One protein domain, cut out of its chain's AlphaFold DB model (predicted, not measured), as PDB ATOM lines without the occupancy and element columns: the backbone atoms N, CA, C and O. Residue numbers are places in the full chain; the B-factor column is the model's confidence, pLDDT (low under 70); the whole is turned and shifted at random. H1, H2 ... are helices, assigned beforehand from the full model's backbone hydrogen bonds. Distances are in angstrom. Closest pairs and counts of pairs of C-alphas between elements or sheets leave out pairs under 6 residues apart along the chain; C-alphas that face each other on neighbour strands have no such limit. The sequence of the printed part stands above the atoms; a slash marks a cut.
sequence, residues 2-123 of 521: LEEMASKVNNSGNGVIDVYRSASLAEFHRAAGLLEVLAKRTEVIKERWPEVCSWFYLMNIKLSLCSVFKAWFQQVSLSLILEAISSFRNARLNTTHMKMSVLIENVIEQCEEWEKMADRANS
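Overview. This is residues 2 to 123 of the 521 residues of an uncharacterized protein of Heligmosomoides polygyrus (UniProt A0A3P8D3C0). Look for a long, loose rod in which three long helices, H2, H4 and H5, run up and down as a bundle, each against the one before it. At one end short H3 and the first part of H4 make a hairpin, and at the other lie short H1 and the link after it; residues 2 to 7 and 57 to 67 stick out. The class is all helix: 122 residues are printed, with five named helices, H1 to H5 in order, and no named strand. The radius of gyration of the C-alphas is 19.5 A, and the spans are 66 by 24 by 21 A.

Arrangement. Start from the hub, H4, residues 65 to 89. It forms a helical hairpin with H5, residues 97 to 115, at a shallow tilt of 17 degrees; their closest C-alphas, Ala 84 and Val 107, are 5.4 A apart. H2, residues 25 to 48, touches H4 at a shallow tilt of 23 degrees, opposite ways, closest at the C-alphas of Ala 39 and Leu 82, 6.3 A. H2 and H5 are close but not clearly touching, with closest C-alphas Phe 28 and Met 100 at 7.8 A. H3, residues 52 to 59, touches residues 68 to 72 of H4 alone, a hairpin at a steep tilt of 36 degrees, only just past shallow; the closest C-alphas, Val 52 and Ala 71, are 6.8 A apart. H1, residues 2 to 9, touches no helix. Every O i to N i+4 pair is within hydrogen-bond range in H1, H2, H4 and H5; in H3, 3 of 4 are.

Along the chain. Find C-alpha 65 at (190.748, 169.384, 200.412); from there H4 runs 36.7 A. H2 covers 34.4 A, and H5 runs 27.0 A to C-alpha 115 at (184.177, 164.532, 220.622).

Size, cuts and confidence. The farthest C-alphas, Glu 3 and Lys 62, are 66.8 A apart. The printed part has no cut, and the H1 to H2 link is long. Residues 2 to 16 and 49 to 73 have pLDDT under 70.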
ATOM      1  N   LEU A   2     158.806 190.381 248.818       30.56
ATOM      2  CA  LEU A   2     160.233 190.270 248.441       30.56
ATOM      3  C   LEU A   2     160.996 189.203 249.246       30.56
ATOM      4  O   LEU A   2     161.729 188.420 248.657       30.56
ATOM      5  N   GLU A   3     160.756 189.092 250.555       32.09
ATOM      6  CA  GLU A   3     161.313 188.007 251.385       32.09
ATOM      7  C   GLU A   3     160.745 186.628 251.018       32.09
ATOM      8  O   GLU A   3     161.443 185.625 251.081       32.09
ATOM      9  N   GLU A   4     159.496 186.571 250.553       37.62
ATOM     10  CA  GLU A   4     158.857 185.331 250.101       37.62
ATOM     11  C   GLU A   4     159.421 184.888 248.738       37.62
ATOM     12  O   GLU A   4     159.702 183.709 248.526       37.62
ATOM     13  N   MET A   5     159.678 185.841 247.838       38.00
ATOM     14  CA  MET A   5     160.407 185.614 246.589       38.00
ATOM     15  C   MET A   5     161.864 185.215 246.861       38.00
ATOM     16  O   MET A   5     162.342 184.264 246.253       38.00
ATOM     17  N   ALA A   6     162.540 185.857 247.819       36.81
ATOM     18  CA  ALA A   6     163.897 185.507 248.241       36.81
ATOM     19  C   ALA A   6     163.966 184.120 248.909       36.81
ATOM     20  O   ALA A   6     164.892 183.356 248.647       36.81
ATOM     21  N   SER A   7     162.953 183.737 249.696       41.41
ATOM     22  CA  SER A   7     162.858 182.407 250.319       41.41
ATOM     23  C   SER A   7     162.645 181.285 249.293       41.41
ATOM     24  O   SER A   7     163.207 180.203 249.437       41.41
ATOM     25  N   LYS A   8     161.913 181.559 248.200       45.78
ATOM     26  CA  LYS A   8     161.765 180.641 247.055       45.78
ATOM     27  C   LYS A   8     163.039 180.558 246.204       45.78
ATOM     28  O   LYS A   8     163.266 179.545 245.552       45.78
ATOM     29  N   VAL A   9     163.865 181.603 246.232       43.03
ATOM     30  CA  VAL A   9     165.131 181.732 245.492       43.03
ATOM     31  C   VAL A   9     166.314 181.049 246.200       43.03
ATOM     32  O   VAL A   9     167.177 180.493 245.523       43.03
ATOM     33  N   ASN A  10     166.331 181.036 247.537       41.31
ATOM     34  CA  ASN A  10     167.419 180.497 248.366       41.31
ATOM     35  C   ASN A  10     167.164 179.084 248.915       41.31
ATOM     36  O   ASN A  10     167.831 178.678 249.868       41.31
ATOM     37  N   ASN A  11     166.200 178.336 248.367       45.44
ATOM     38  CA  ASN A  11     165.751 177.087 248.979       45.44
ATOM     39  C   ASN A  11     166.808 175.966 248.864       45.44
ATOM     40  O   ASN A  11     166.789 175.132 247.966       45.44
ATOM     41  N   SER A  12     167.733 175.984 249.820       40.16
ATOM     42  CA  SER A  12     168.573 174.884 250.293       40.16
ATOM     43  C   SER A  12     167.840 174.040 251.351       40.16
ATOM     44  O   SER A  12     168.399 173.083 251.881       40.16
ATOM     45  N   GLY A  13     166.582 174.376 251.666       39.47
ATOM     46  CA  GLY A  13     165.721 173.593 252.543       39.47
ATOM     47  C   GLY A  13     165.135 172.378 251.824       39.47
ATOM     48  O   GLY A  13     164.817 172.445 250.643       39.47
ATOM     49  N   ASN A  14     164.938 171.288 252.572       43.88
ATOM     50  CA  ASN A  14     164.372 169.979 252.190       43.88
ATOM     51  C   ASN A  14     163.016 169.976 251.423       43.88
ATOM     52  O   ASN A  14     162.419 168.914 251.249       43.88
ATOM     53  N   GLY A  15     162.488 171.121 250.986       57.50
ATOM     54  CA  GLY A  15     161.243 171.225 250.226       57.50
ATOM     55  C   GLY A  15     161.404 170.821 248.758       57.50
ATOM     56  O   GLY A  15     162.388 171.149 248.100       57.50
ATOM     57  N   VAL A  16     160.406 170.121 248.219       69.94
ATOM     58  CA  VAL A  16     160.361 169.730 246.804       69.94
ATOM     59  C   VAL A  16     160.181 170.977 245.923       69.94
ATOM     60  O   VAL A  16     159.153 171.647 245.988       69.94
ATOM     61  N   ILE A  17     161.172 171.287 245.081       77.81
ATOM     62  CA  ILE A  17     161.109 172.404 244.124       77.81
ATOM     63  C   ILE A  17     160.250 172.002 242.915       77.81
ATOM     64  O   ILE A  17     160.479 170.963 242.292       77.81
ATOM     65  N   ASP A  18     159.292 172.849 242.523       83.75
ATOM     66  CA  ASP A  18     158.591 172.691 241.244       83.75
ATOM     67  C   ASP A  18     159.487 173.136 240.083       83.75
ATOM     68  O   ASP A  18     159.456 174.294 239.659       83.75
ATOM     69  N   VAL A  19     160.263 172.196 239.546       88.44
ATOM     70  CA  VAL A  19     161.217 172.443 238.455       88.44
ATOM     71  C   VAL A  19     160.573 172.929 237.146       88.44
ATOM     72  O   VAL A  19     161.262 173.490 236.292       88.44
ATOM     73  N   TYR A  20     159.258 172.753 236.964       89.44
ATOM     74  CA  TYR A  20     158.557 173.160 235.740       89.44
ATOM     75  C   TYR A  20     158.017 174.590 235.792       89.44
ATOM     76  O   TYR A  20     157.731 175.158 234.741       89.44
ATOM     77  N   ARG A  21     157.853 175.173 236.987       85.06
ATOM     78  CA  ARG A  21     157.320 176.538 237.174       85.06
ATOM     79  C   ARG A  21     158.272 177.470 237.915       85.06
ATOM     80  O   ARG A  21     158.134 178.683 237.794       85.06
ATOM     81  N   SER A  22     159.237 176.921 238.645       86.88
ATOM     82  CA  SER A  22     160.155 177.683 239.489       86.88
ATOM     83  C   SER A  22     161.553 177.745 238.884       86.88
ATOM     84  O   SER A  22     161.998 176.827 238.188       86.88
ATOM     85  N   ALA A  23     162.250 178.838 239.174       87.50
ATOM     86  CA  ALA A  23     163.684 178.974 238.965       87.50
ATOM     87  C   ALA A  23     164.426 178.506 240.224       87.50
ATOM     88  O   ALA A  23     163.964 178.763 241.334       87.50
ATOM     89  N   SER A  24     165.576 177.849 240.059       87.69
ATOM     90  CA  SER A  24     166.472 177.513 241.173       87.69
ATOM     91  C   SER A  24     167.790 178.240 240.957       87.69
ATOM     92  O   SER A  24     168.655 177.759 240.227       87.69
ATOM     93  N   LEU A  25     167.927 179.435 241.544       85.88
ATOM     94  CA  LEU A  25     169.109 180.261 241.299       85.88
ATOM     95  C   LEU A  25     170.380 179.579 241.803       85.88
ATOM     96  O   LEU A  25     171.389 179.647 241.113       85.88
ATOM     97  N   ALA A  26     170.340 178.889 242.946       87.69
ATOM     98  CA  ALA A  26     171.493 178.149 243.465       87.69
ATOM     99  C   ALA A  26     172.017 177.114 242.452       87.69
ATOM    100  O   ALA A  26     173.211 177.071 242.156       87.69
ATOM    101  N   GLU A  27     171.111 176.349 241.838       91.31
ATOM    102  CA  GLU A  27     171.466 175.377 240.801       91.31
ATOM    103  C   GLU A  27     171.959 176.055 239.520       91.31
ATOM    104  O   GLU A  27     172.900 175.578 238.889       91.31
ATOM    105  N   PHE A  28     171.382 177.197 239.141       92.62
ATOM    106  CA  PHE A  28     171.843 177.946 237.969       92.62
ATOM    107  C   PHE A  28     173.249 178.523 238.172       92.62
ATOM    108  O   PHE A  28     174.038 178.518 237.231       92.62
ATOM    109  N   HIS A  29     173.596 178.949 239.389       92.75
ATOM    110  CA  HIS A  29     174.962 179.361 239.728       92.75
ATOM    111  C   HIS A  29     175.935 178.176 239.685       92.75
ATOM    112  O   HIS A  29     177.018 178.307 239.115       92.75
ATOM    113  N   ARG A  30     175.541 177.005 240.215       94.31
ATOM    114  CA  ARG A  30     176.332 175.763 240.102       94.31
ATOM    115  C   ARG A  30     176.608 175.422 238.634       94.31
ATOM    116  O   ARG A  30     177.751 175.161 238.275       94.31
ATOM    117  N   ALA A  31     175.584 175.488 237.784       95.94
ATOM    118  CA  ALA A  31     175.708 175.260 236.347       95.94
ATOM    119  C   ALA A  31     176.628 176.281 235.667       95.94
ATOM    120  O   ALA A  31     177.517 175.892 234.915       95.94
ATOM    121  N   ALA A  32     176.455 177.572 235.959       95.38
ATOM    122  CA  ALA A  32     177.284 178.634 235.397       95.38
ATOM    123  C   ALA A  32     178.770 178.442 235.737       95.38
ATOM    124  O   ALA A  32     179.613 178.604 234.861       95.38
ATOM    125  N   GLY A  33     179.089 178.024 236.968       96.38
ATOM    126  CA  GLY A  33     180.464 177.712 237.369       96.38
ATOM    127  C   GLY A  33     181.093 176.580 236.549       96.38
ATOM    128  O   GLY A  33     182.238 176.699 236.122       96.38
ATOM    129  N   LEU A  34     180.342 175.508 236.272       97.31
ATOM    130  CA  LEU A  34     180.819 174.408 235.419       97.31
ATOM    131  C   LEU A  34     180.977 174.840 233.955       97.31
ATOM    132  O   LEU A  34     181.960 174.490 233.303       97.31
ATOM    133  N   LEU A  35     180.028 175.626 233.446       97.50
ATOM    134  CA  LEU A  35     180.068 176.138 232.080       97.50
ATOM    135  C   LEU A  35     181.222 177.122 231.854       97.50
ATOM    136  O   LEU A  35     181.765 177.148 230.756       97.50
ATOM    137  N   GLU A  36     181.634 177.887 232.867       97.25
ATOM    138  CA  GLU A  36     182.796 178.783 232.780       97.25
ATOM    139  C   GLU A  36     184.103 177.995 232.584       97.25
ATOM    140  O   GLU A  36     184.936 178.354 231.750       97.25
ATOM    141  N   VAL A  37     184.263 176.875 233.298       96.75
ATOM    142  CA  VAL A  37     185.418 175.973 233.130       96.75
ATOM    143  C   VAL A  37     185.443 175.388 231.717       96.75
ATOM    144  O   VAL A  37     186.484 175.411 231.054       96.75
ATOM    145  N   LEU A  38     184.290 174.915 231.235       96.69
ATOM    146  CA  LEU A  38     184.144 174.380 229.883       96.69
ATOM    147  C   LEU A  38     184.406 175.449 228.809       96.69
ATOM    148  O   LEU A  38     185.109 175.177 227.835       96.69
ATOM    149  N   ALA A  39     183.888 176.668 228.990       96.38
ATOM    150  CA  ALA A  39     184.083 177.786 228.069       96.38
ATOM    151  C   ALA A  39     185.564 178.137 227.936       96.38
ATOM    152  O   ALA A  39     186.091 178.140 226.825       96.38
ATOM    153  N   LYS A  40     186.264 178.310 229.063       95.62
ATOM    154  CA  LYS A  40     187.699 178.615 229.079       95.62
ATOM    155  C   LYS A  40     188.520 177.541 228.368       95.62
ATOM    156  O   LYS A  40     189.442 177.852 227.617       95.62
ATOM    157  N   ARG A  41     188.190 176.260 228.572       94.19
ATOM    158  CA  ARG A  41     188.863 175.160 227.867       94.19
ATOM    159  C   ARG A  41     188.588 175.198 226.363       94.19
ATOM    160  O   ARG A  41     189.516 175.027 225.574       94.19
ATOM    161  N   THR A  42     187.337 175.438 225.979       92.88
ATOM    162  CA  THR A  42     186.901 175.536 224.579       92.88
ATOM    163  C   THR A  42     187.588 176.703 223.865       92.88
ATOM    164  O   THR A  42     188.055 176.532 222.742       92.88
ATOM    165  N   GLU A  43     187.730 177.857 224.522       91.69
ATOM    166  CA  GLU A  43     188.461 179.025 224.007       91.69
ATOM    167  C   GLU A  43     189.939 178.712 223.771       91.69
ATOM    168  O   GLU A  43     190.435 178.951 222.675       91.69
ATOM    169  N   VAL A  44     190.619 178.075 224.731       90.62
ATOM    170  CA  VAL A  44     192.028 177.667 224.572       90.62
ATOM    171  C   VAL A  44     192.215 176.727 223.377       90.62
ATOM    172  O   VAL A  44     193.196 176.839 222.642       90.62
ATOM    173  N   ILE A  45     191.288 175.788 223.163       87.56
ATOM    174  CA  ILE A  45     191.336 174.894 221.996       87.56
ATOM    175  C   ILE A  45     191.092 175.694 220.713       87.56
ATOM    176  O   ILE A  45     191.822 175.515 219.741       87.56
ATOM    177  N   LYS A  46     190.112 176.602 220.718       84.38
ATOM    178  CA  LYS A  46     189.774 177.452 219.572       84.38
ATOM    179  C   LYS A  46     190.934 178.371 219.171       84.38
ATOM    180  O   LYS A  46     191.226 178.478 217.987       84.38
ATOM    181  N   GLU A  47     191.635 178.979 220.125       81.62
ATOM    182  CA  GLU A  47     192.800 179.844 219.876       81.62
ATOM    183  C   GLU A  47     193.999 179.080 219.302       81.62
ATOM    184  O   GLU A  47     194.751 179.612 218.485       81.62
ATOM    185  N   ARG A  48     194.173 177.812 219.696       74.31
ATOM    186  CA  ARG A  48     195.252 176.947 219.193       74.31
ATOM    187  C   ARG A  48     195.073 176.565 217.721       74.31
ATOM    188  O   ARG A  48     196.044 176.172 217.075       74.31
ATOM    189  N   TRP A  49     193.855 176.704 217.205       66.56
ATOM    190  CA  TRP A  49     193.488 176.531 215.804       66.56
ATOM    191  C   TRP A  49     193.057 177.889 215.222       66.56
ATOM    192  O   TRP A  49     191.864 178.101 214.992       66.56
ATOM    193  N   PRO A  50     194.002 178.833 215.011       53.16
ATOM    194  CA  PRO A  50     193.686 180.154 214.464       53.16
ATOM    195  C   PRO A  50     192.983 180.001 213.120       53.16
ATOM    196  O   PRO A  50     193.262 179.026 212.431       53.16
ATOM    197  N   GLU A  51     192.113 180.954 212.758       54.59
ATOM    198  CA  GLU A  51     191.289 180.963 211.539       54.59
ATOM    199  C   GLU A  51     192.041 180.410 210.322       54.59
ATOM    200  O   GLU A  51     192.705 181.133 209.570       54.59
ATOM    201  N   VAL A  52     191.949 179.092 210.136       51.22
ATOM    202  CA  VAL A  52     192.790 178.366 209.181       51.22
ATOM    203  C   VAL A  52     192.452 178.848 207.771       51.22
ATOM    204  O   VAL A  52     193.310 178.918 206.900       51.22
ATOM    205  N   CYS A  53     191.219 179.313 207.577       49.91
ATOM    206  CA  CYS A  53     190.748 179.906 206.340       49.91
ATOM    207  C   CYS A  53     191.524 181.168 205.930       49.91
ATOM    208  O   CYS A  53     191.847 181.293 204.754       49.91
ATOM    209  N   SER A  54     191.892 182.073 206.843       49.44
ATOM    210  CA  SER A  54     192.531 183.342 206.447       49.44
ATOM    211  C   SER A  54     193.998 183.147 206.029       49.44
ATOM    212  O   SER A  54     194.448 183.670 205.009       49.44
ATOM    213  N   TRP A  55     194.736 182.290 206.744       46.97
ATOM    214  CA  TRP A  55     196.141 181.986 206.435       46.97
ATOM    215  C   TRP A  55     196.321 181.052 205.230       46.97
ATOM    216  O   TRP A  55     197.301 181.179 204.493       46.97
ATOM    217  N   PHE A  56     195.375 180.144 204.970       51.09
ATOM    218  CA  PHE A  56     195.472 179.223 203.832       51.09
ATOM    219  C   PHE A  56     195.200 179.886 202.480       51.09
ATOM    220  O   PHE A  56     195.849 179.518 201.499       51.09
ATOM    221  N   TYR A  57     194.313 180.888 202.426       50.22
ATOM    222  CA  TYR A  57     194.142 181.715 201.224       50.22
ATOM    223  C   TYR A  57     195.416 182.514 200.887       50.22
ATOM    224  O   TYR A  57     195.660 182.794 199.715       50.22
ATOM    225  N   LEU A  58     196.252 182.835 201.884       48.69
ATOM    226  CA  LEU A  58     197.479 183.620 201.709       48.69
ATOM    227  C   LEU A  58     198.742 182.787 201.411       48.69
ATOM    228  O   LEU A  58     199.655 183.313 200.780       48.69
ATOM    229  N   MET A  59     198.827 181.510 201.814       48.03
ATOM    230  CA  MET A  59     200.084 180.732 201.724       48.03
ATOM    231  C   MET A  59     200.205 179.709 200.579       48.03
ATOM    232  O   MET A  59     201.266 179.107 200.448       48.03
ATOM    233  N   ASN A  60     199.211 179.522 199.699       49.72
ATOM    234  CA  ASN A  60     199.361 178.699 198.476       49.72
ATOM    235  C   ASN A  60     199.899 177.258 198.724       49.72
ATOM    236  O   ASN A  60     200.627 176.687 197.910       49.72
ATOM    237  N   ILE A  61     199.560 176.651 199.868       54.00
ATOM    238  CA  ILE A  61     200.017 175.303 200.236       54.00
ATOM    239  C   ILE A  61     199.040 174.263 199.668       54.00
ATOM    240  O   ILE A  61     197.856 174.257 200.005       54.00
ATOM    241  N   LYS A  62     199.544 173.337 198.837       50.62
ATOM    242  CA  LYS A  62     198.817 172.134 198.387       50.62
ATOM    243  C   LYS A  62     198.610 171.171 199.558       50.62
ATOM    244  O   LYS A  62     199.363 170.219 199.742       50.62
ATOM    245  N   LEU A  63     197.572 171.415 200.341       53.81
ATOM    246  CA  LEU A  63     197.035 170.461 201.302       53.81
ATOM    247  C   LEU A  63     195.752 169.849 200.733       53.81
ATOM    248  O   LEU A  63     195.034 170.483 199.960       53.81
ATOM    249  N   SER A  64     195.488 168.580 201.052       59.00
ATOM    250  CA  SER A  64     194.308 167.891 200.520       59.00
ATOM    251  C   SER A  64     193.041 168.605 201.000       59.00
ATOM    252  O   SER A  64     192.965 169.016 202.161       59.00
ATOM    253  N   LEU A  65     192.037 168.734 200.125       58.34
ATOM    254  CA  LEU A  65     190.748 169.384 200.412       58.34
ATOM    255  C   LEU A  65     190.124 168.893 201.738       58.34
ATOM    256  O   LEU A  65     189.494 169.659 202.461       58.34
ATOM    257  N   CYS A  66     190.366 167.625 202.092       58.12
ATOM    258  CA  CYS A  66     189.905 167.012 203.337       58.12
ATOM    259  C   CYS A  66     190.512 167.649 204.596       58.12
ATOM    260  O   CYS A  66     189.828 167.760 205.608       58.12
ATOM    261  N   SER A  67     191.780 168.066 204.559       59.50
ATOM    262  CA  SER A  67     192.448 168.676 205.720       59.50
ATOM    263  C   SER A  67     191.918 170.081 206.025       59.50
ATOM    264  O   SER A  67     191.684 170.407 207.187       59.50
ATOM    265  N   VAL A  68     191.628 170.866 204.983       60.84
ATOM    266  CA  VAL A  68     191.025 172.202 205.100       60.84
ATOM    267  C   VAL A  68     189.574 172.100 205.572       60.84
ATOM    268  O   VAL A  68     189.176 172.800 206.500       60.84
ATOM    269  N   PHE A  69     188.798 171.180 204.992       61.97
ATOM    270  CA  PHE A  69     187.409 170.951 205.389       61.97
ATOM    271  C   PHE A  69     187.296 170.496 206.852       61.97
ATOM    272  O   PHE A  69     186.439 170.983 207.586       61.97
ATOM    273  N   LYS A  70     188.203 169.620 207.306       64.38
ATOM    274  CA  LYS A  70     188.262 169.167 208.701       64.38
ATOM    275  C   LYS A  70     188.565 170.312 209.671       64.38
ATOM    276  O   LYS A  70     187.877 170.429 210.679       64.38
ATOM    277  N   ALA A  71     189.547 171.160 209.363       63.03
ATOM    278  CA  ALA A  71     189.905 172.301 210.209       63.03
ATOM    279  C   ALA A  71     188.770 173.337 210.300       63.03
ATOM    280  O   ALA A  71     188.457 173.827 211.384       63.03
ATOM    281  N   TRP A  72     188.100 173.618 209.178       65.44
ATOM    282  CA  TRP A  72     186.935 174.504 209.152       65.44
ATOM    283  C   TRP A  72     185.768 173.948 209.981       65.44
ATOM    284  O   TRP A  72     185.212 174.652 210.822       65.44
ATOM    285  N   PHE A  73     185.435 172.665 209.810       64.31
ATOM    286  CA  PHE A  73     184.351 172.012 210.552       64.31
ATOM    287  C   PHE A  73     184.619 171.968 212.069       64.31
ATOM    288  O   PHE A  73     183.712 172.168 212.882       64.31
ATOM    289  N   GLN A  74     185.884 171.781 212.457       72.12
ATOM    290  CA  GLN A  74     186.329 171.857 213.849       72.12
ATOM    291  C   GLN A  74     186.140 173.261 214.441       72.12
ATOM    292  O   GLN A  74     185.615 173.394 215.547       72.12
ATOM    293  N   GLN A  75     186.498 174.309 213.696       74.25
ATOM    294  CA  GLN A  75     186.323 175.691 214.142       74.25
ATOM    295  C   GLN A  75     184.842 176.041 214.350       74.25
ATOM    296  O   GLN A  75     184.500 176.626 215.379       74.25
ATOM    297  N   VAL A  76     183.966 175.629 213.424       81.38
ATOM    298  CA  VAL A  76     182.509 175.832 213.528       81.38
ATOM    299  C   VAL A  76     181.942 175.157 214.782       81.38
ATOM    300  O   VAL A  76     181.183 175.780 215.525       81.38
ATOM    301  N   SER A  77     182.360 173.922 215.068       85.25
ATOM    302  CA  SER A  77     181.880 173.148 216.223       85.25
ATOM    303  C   SER A  77     182.210 173.823 217.562       85.25
ATOM    304  O   SER A  77     181.349 173.935 218.434       85.25
ATOM    305  N   LEU A  78     183.430 174.352 217.719       88.88
ATOM    306  CA  LEU A  78     183.838 175.069 218.936       88.88
ATOM    307  C   LEU A  78     183.075 176.394 219.115       88.88
ATOM    308  O   LEU A  78     182.741 176.756 220.243       88.88
ATOM    309  N   SER A  79     182.759 177.112 218.029       89.50
ATOM    310  CA  SER A  79     181.869 178.285 218.104       89.50
ATOM    311  C   SER A  79     180.459 177.921 218.554       89.50
ATOM    312  O   SER A  79     179.932 178.612 219.421       89.50
ATOM    313  N   LEU A  80     179.881 176.824 218.054       93.75
ATOM    314  CA  LEU A  80     178.543 176.377 218.463       93.75
ATOM    315  C   LEU A  80     178.476 176.036 219.958       93.75
ATOM    316  O   LEU A  80     177.482 176.344 220.616       93.75
ATOM    317  N   ILE A  81     179.543 175.461 220.524       95.38
ATOM    318  CA  ILE A  81     179.650 175.226 221.974       95.38
ATOM    319  C   ILE A  81     179.620 176.559 222.736       95.38
ATOM    320  O   ILE A  81     178.824 176.720 223.663       95.38
ATOM    321  N   LEU A  82     180.442 177.537 222.341       95.94
ATOM    322  CA  LEU A  82     180.479 178.855 222.992       95.94
ATOM    323  C   LEU A  82     179.150 179.611 222.846       95.94
ATOM    324  O   LEU A  82     178.692 180.242 223.798       95.94
ATOM    325  N   GLU A  83     178.488 179.503 221.695       96.38
ATOM    326  CA  GLU A  83     177.152 180.058 221.464       96.38
ATOM    327  C   GLU A  83     176.097 179.396 222.360       96.38
ATOM    328  O   GLU A  83     175.289 180.100 222.978       96.38
ATOM    329  N   ALA A  84     176.130 178.068 222.514       97.25
ATOM    330  CA  ALA A  84     175.246 177.339 223.423       97.25
ATOM    331  C   ALA A  84     175.465 177.758 224.889       97.25
ATOM    332  O   ALA A  84     174.497 177.995 225.617       97.25
ATOM    333  N   ILE A  85     176.721 177.941 225.311       97.69
ATOM    334  CA  ILE A  85     177.065 178.453 226.647       97.69
ATOM    335  C   ILE A  85     176.578 179.898 226.817       97.69
ATOM    336  O   ILE A  85     175.976 180.236 227.839       97.69
ATOM    337  N   SER A  86     176.777 180.755 225.813       97.00
ATOM    338  CA  SER A  86     176.287 182.137 225.842       97.00
ATOM    339  C   SER A  86     174.761 182.188 225.955       97.00
ATOM    340  O   SER A  86     174.220 182.997 226.708       97.00
ATOM    341  N   SER A  87     174.061 181.263 225.292       97.06
ATOM    342  CA  SER A  87     172.604 181.135 225.355       97.06
ATOM    343  C   SER A  87     172.135 180.792 226.768       97.06
ATOM    344  O   SER A  87     171.150 181.361 227.236       97.06
ATOM    345  N   PHE A  88     172.862 179.923 227.479       96.50
ATOM    346  CA  PHE A  88     172.615 179.661 228.899       96.50
ATOM    347  C   PHE A  88     172.840 180.911 229.759       96.50
ATOM    348  O   PHE A  88     171.978 181.263 230.563       96.50
ATOM    349  N   ARG A  89     173.968 181.610 229.576       94.62
ATOM    350  CA  ARG A  89     174.320 182.815 230.358       94.62
ATOM    351  C   ARG A  89     173.339 183.970 230.148       94.62
ATOM    352  O   ARG A  89     173.077 184.723 231.079       94.62
ATOM    353  N   ASN A  90     172.787 184.086 228.943       95.25
ATOM    354  CA  ASN A  90     171.841 185.134 228.567       95.25
ATOM    355  C   ASN A  90     170.378 184.776 228.882       95.25
ATOM    356  O   ASN A  90     169.479 185.599 228.678       95.25
ATOM    357  N   ALA A  91     170.105 183.562 229.371       93.81
ATOM    358  CA  ALA A  91     168.763 183.169 229.771       93.81
ATOM    359  C   ALA A  91     168.280 184.013 230.963       93.81
ATOM    360  O   ALA A  91     169.019 184.312 231.900       93.81
ATOM    361  N   ARG A  92     166.997 184.393 230.954       90.12
ATOM    362  CA  ARG A  92     166.411 185.182 232.049       90.12
ATOM    363  C   ARG A  92     166.433 184.373 233.347       90.12
ATOM    364  O   ARG A  92     166.073 183.201 233.336       90.12
ATOM    365  N   LEU A  93     166.728 185.008 234.481       82.12
ATOM    366  CA  LEU A  93     166.782 184.333 235.788       82.12
ATOM    367  C   LEU A  93     165.432 183.759 236.259       82.12
ATOM    368  O   LEU A  93     165.403 182.866 237.097       82.12
ATOM    369  N   ASN A  94     164.310 184.236 235.708       85.94
ATOM    370  CA  ASN A  94     162.979 183.673 235.954       85.94
ATOM    371  C   ASN A  94     162.640 182.477 235.044       85.94
ATOM    372  O   ASN A  94     161.515 181.972 235.079       85.94
ATOM    373  N   THR A  95     163.584 182.031 234.213       89.94
ATOM    374  CA  THR A  95     163.427 180.837 233.386       89.94
ATOM    375  C   THR A  95     163.290 179.617 234.291       89.94
ATOM    376  O   THR A  95     164.070 179.404 235.216       89.94
ATOM    377  N   THR A  96     162.272 178.805 234.023       93.06
ATOM    378  CA  THR A  96     161.979 177.593 234.794       93.06
ATOM    379  C   THR A  96     163.156 176.625 234.742       93.06
ATOM    380  O   THR A  96     163.772 176.476 233.683       93.06
ATOM    381  N   HIS A  97     163.408 175.902 235.828       92.88
ATOM    382  CA  HIS A  97     164.533 174.975 235.932       92.88
ATOM    383  C   HIS A  97     164.612 173.978 234.764       92.88
ATOM    384  O   HIS A  97     165.672 173.825 234.163       92.88
ATOM    385  N   MET A  98     163.490 173.399 234.327       92.94
ATOM    386  CA  MET A  98     163.496 172.474 233.182       92.94
ATOM    387  C   MET A  98     163.842 173.128 231.839       92.94
ATOM    388  O   MET A  98     164.415 172.470 230.977       92.94
ATOM    389  N   LYS A  99     163.561 174.421 231.651       94.25
ATOM    390  CA  LYS A  99     164.008 175.149 230.449       94.25
ATOM    391  C   LYS A  99     165.514 175.406 230.486       94.25
ATOM    392  O   LYS A  99     166.161 175.282 229.455       94.25
ATOM    393  N   MET A 100     166.075 175.687 231.664       95.44
ATOM    394  CA  MET A 100     167.531 175.760 231.840       95.44
ATOM    395  C   MET A 100     168.191 174.394 231.611       95.44
ATOM    396  O   MET A 100     169.244 174.331 230.986       95.44
ATOM    397  N   SER A 101     167.548 173.294 232.025       95.25
ATOM    398  CA  SER A 101     168.010 171.928 231.727       95.25
ATOM    399  C   SER A 101     168.161 171.686 230.228       95.25
ATOM    400  O   SER A 101     169.156 171.103 229.822       95.25
ATOM    401  N   VAL A 102     167.231 172.166 229.397       95.94
ATOM    402  CA  VAL A 102     167.320 172.027 227.930       95.94
ATOM    403  C   VAL A 102     168.532 172.776 227.358       95.94
ATOM    404  O   VAL A 102     169.162 172.296 226.421       95.94
ATOM    405  N   LEU A 103     168.903 173.924 227.933       97.12
ATOM    406  CA  LEU A 103     170.104 174.658 227.517       97.12
ATOM    407  C   LEU A 103     171.386 173.891 227.871       97.12
ATOM    408  O   LEU A 103     172.304 173.842 227.057       97.12
ATOM    409  N   ILE A 104     171.429 173.237 229.037       96.94
ATOM    410  CA  ILE A 104     172.533 172.338 229.412       96.94
ATOM    411  C   ILE A 104     172.586 171.113 228.494       96.94
ATOM    412  O   ILE A 104     173.665 170.743 228.038       96.94
ATOM    413  N   GLU A 105     171.437 170.512 228.173       97.00
ATOM    414  CA  GLU A 105     171.352 169.407 227.210       97.00
ATOM    415  C   GLU A 105     171.924 169.813 225.844       97.00
ATOM    416  O   GLU A 105     172.679 169.039 225.261       97.00
ATOM    417  N   ASN A 106     171.630 171.027 225.363       97.38
ATOM    418  CA  ASN A 106     172.187 171.542 224.111       97.38
ATOM    419  C   ASN A 106     173.713 171.719 224.181       97.38
ATOM    420  O   ASN A 106     174.406 171.329 223.251       97.38
ATOM    421  N   VAL A 107     174.259 172.258 225.281       97.69
ATOM    422  CA  VAL A 107     175.723 172.368 225.449       97.69
ATOM    423  C   VAL A 107     176.379 170.986 225.399       97.69
ATOM    424  O   VAL A 107     177.345 170.800 224.662       97.69
ATOM    425  N   ILE A 108     175.836 170.008 226.134       97.06
ATOM    426  CA  ILE A 108     176.363 168.634 226.138       97.06
ATOM    427  C   ILE A 108     176.309 168.033 224.728       97.06
ATOM    428  O   ILE A 108     177.276 167.412 224.304       97.06
ATOM    429  N   GLU A 109     175.219 168.247 223.991       96.44
ATOM    430  CA  GLU A 109     175.050 167.765 222.615       96.44
ATOM    431  C   GLU A 109     176.096 168.352 221.653       96.44
ATOM    432  O   GLU A 109     176.707 167.600 220.893       96.44
ATOM    433  N   GLN A 110     176.381 169.658 221.734       95.69
ATOM    434  CA  GLN A 110     177.443 170.277 220.925       95.69
ATOM    435  C   GLN A 110     178.835 169.735 221.292       95.69
ATOM    436  O   GLN A 110     179.659 169.478 220.413       95.69
ATOM    437  N   CYS A 111     179.105 169.511 222.581       94.69
ATOM    438  CA  CYS A 111     180.358 168.895 223.018       94.69
ATOM    439  C   CYS A 111     180.485 167.435 222.557       94.69
ATOM    440  O   CYS A 111     181.570 167.013 222.169       94.69
ATOM    441  N   GLU A 112     179.402 166.655 222.561       93.12
ATOM    442  CA  GLU A 112     179.407 165.282 222.043       93.12
ATOM    443  C   GLU A 112     179.667 165.234 220.532       93.12
ATOM    444  O   GLU A 112     180.334 164.310 220.065       93.12
ATOM    445  N   GLU A 113     179.197 166.224 219.769       91.06
ATOM    446  CA  GLU A 113     179.526 166.346 218.345       91.06
ATOM    447  C   GLU A 113     181.016 166.648 218.134       91.06
ATOM    448  O   GLU A 113     181.662 166.010 217.300       91.06
ATOM    449  N   TRP A 114     181.594 167.542 218.944       92.25
ATOM    450  CA  TRP A 114     183.037 167.809 218.946       92.25
ATOM    451  C   TRP A 114     183.864 166.551 219.249       92.25
ATOM    452  O   TRP A 114     184.837 166.258 218.552       92.25
ATOM    453  N   GLU A 115     183.457 165.752 220.234       91.56
ATOM    454  CA  GLU A 115     184.177 164.532 220.622       91.56
ATOM    455  C   GLU A 115     184.253 163.480 219.507       91.56
ATOM    456  O   GLU A 115     185.179 162.668 219.494       91.56
ATOM    457  N   LYS A 116     183.343 163.503 218.523       88.88
ATOM    458  CA  LYS A 116     183.415 162.605 217.354       88.88
ATOM    459  C   LYS A 116     184.610 162.907 216.446       88.88
ATOM    460  O   LYS A 116     185.025 162.035 215.683       88.88
ATOM    461  N   MET A 117     185.147 164.129 216.498       84.88
ATOM    462  CA  MET A 117     186.226 164.600 215.621       84.88
ATOM    463  C   MET A 117     187.485 165.077 216.361       84.88
ATOM    464  O   MET A 117     188.499 165.346 215.705       84.88
ATOM    465  N   ALA A 118     187.425 165.201 217.689       85.75
ATOM    466  CA  ALA A 118     188.518 165.661 218.535       85.75
ATOM    467  C   ALA A 118     189.653 164.630 218.640       85.75
ATOM    468  O   ALA A 118     189.439 163.416 218.651       85.75
ATOM    469  N   ASP A 119     190.888 165.115 218.748       85.12
ATOM    470  CA  ASP A 119     192.033 164.305 219.147       85.12
ATOM    471  C   ASP A 119     192.162 164.251 220.679       85.12
ATOM    472  O   ASP A 119     191.614 165.078 221.406       85.12
ATOM    473  N   ARG A 120     192.944 163.290 221.187       85.19
ATOM    474  CA  ARG A 120     193.084 163.058 222.636       85.19
ATOM    475  C   ARG A 120     193.564 164.290 223.413       85.19
ATOM    476  O   ARG A 120     193.205 164.424 224.576       85.19
ATOM    477  N   ALA A 121     194.364 165.172 222.806       84.44
ATOM    478  CA  ALA A 121     194.889 166.358 223.485       84.44
ATOM    479  C   ALA A 121     193.873 167.515 223.567       84.44
ATOM    480  O   ALA A 121     194.017 168.393 224.423       84.44
ATOM    481  N   ASN A 122     192.846 167.506 222.709       86.69
ATOM    482  CA  ASN A 122     191.789 168.521 222.643       86.69
ATOM    483  C   ASN A 122     190.401 167.952 222.989       86.69
ATOM    484  O   ASN A 122     189.380 168.534 222.623       86.69
ATOM    485  N   SER A 123     190.355 166.822 223.697       91.56
ATOM    486  CA  SER A 123     189.110 166.302 224.261       91.56
ATOM    487  C   SER A 123     188.611 167.206 225.397       91.56
ATOM    488  O   SER A 123     189.407 167.774 226.152       91.56
TER     489      SER A 123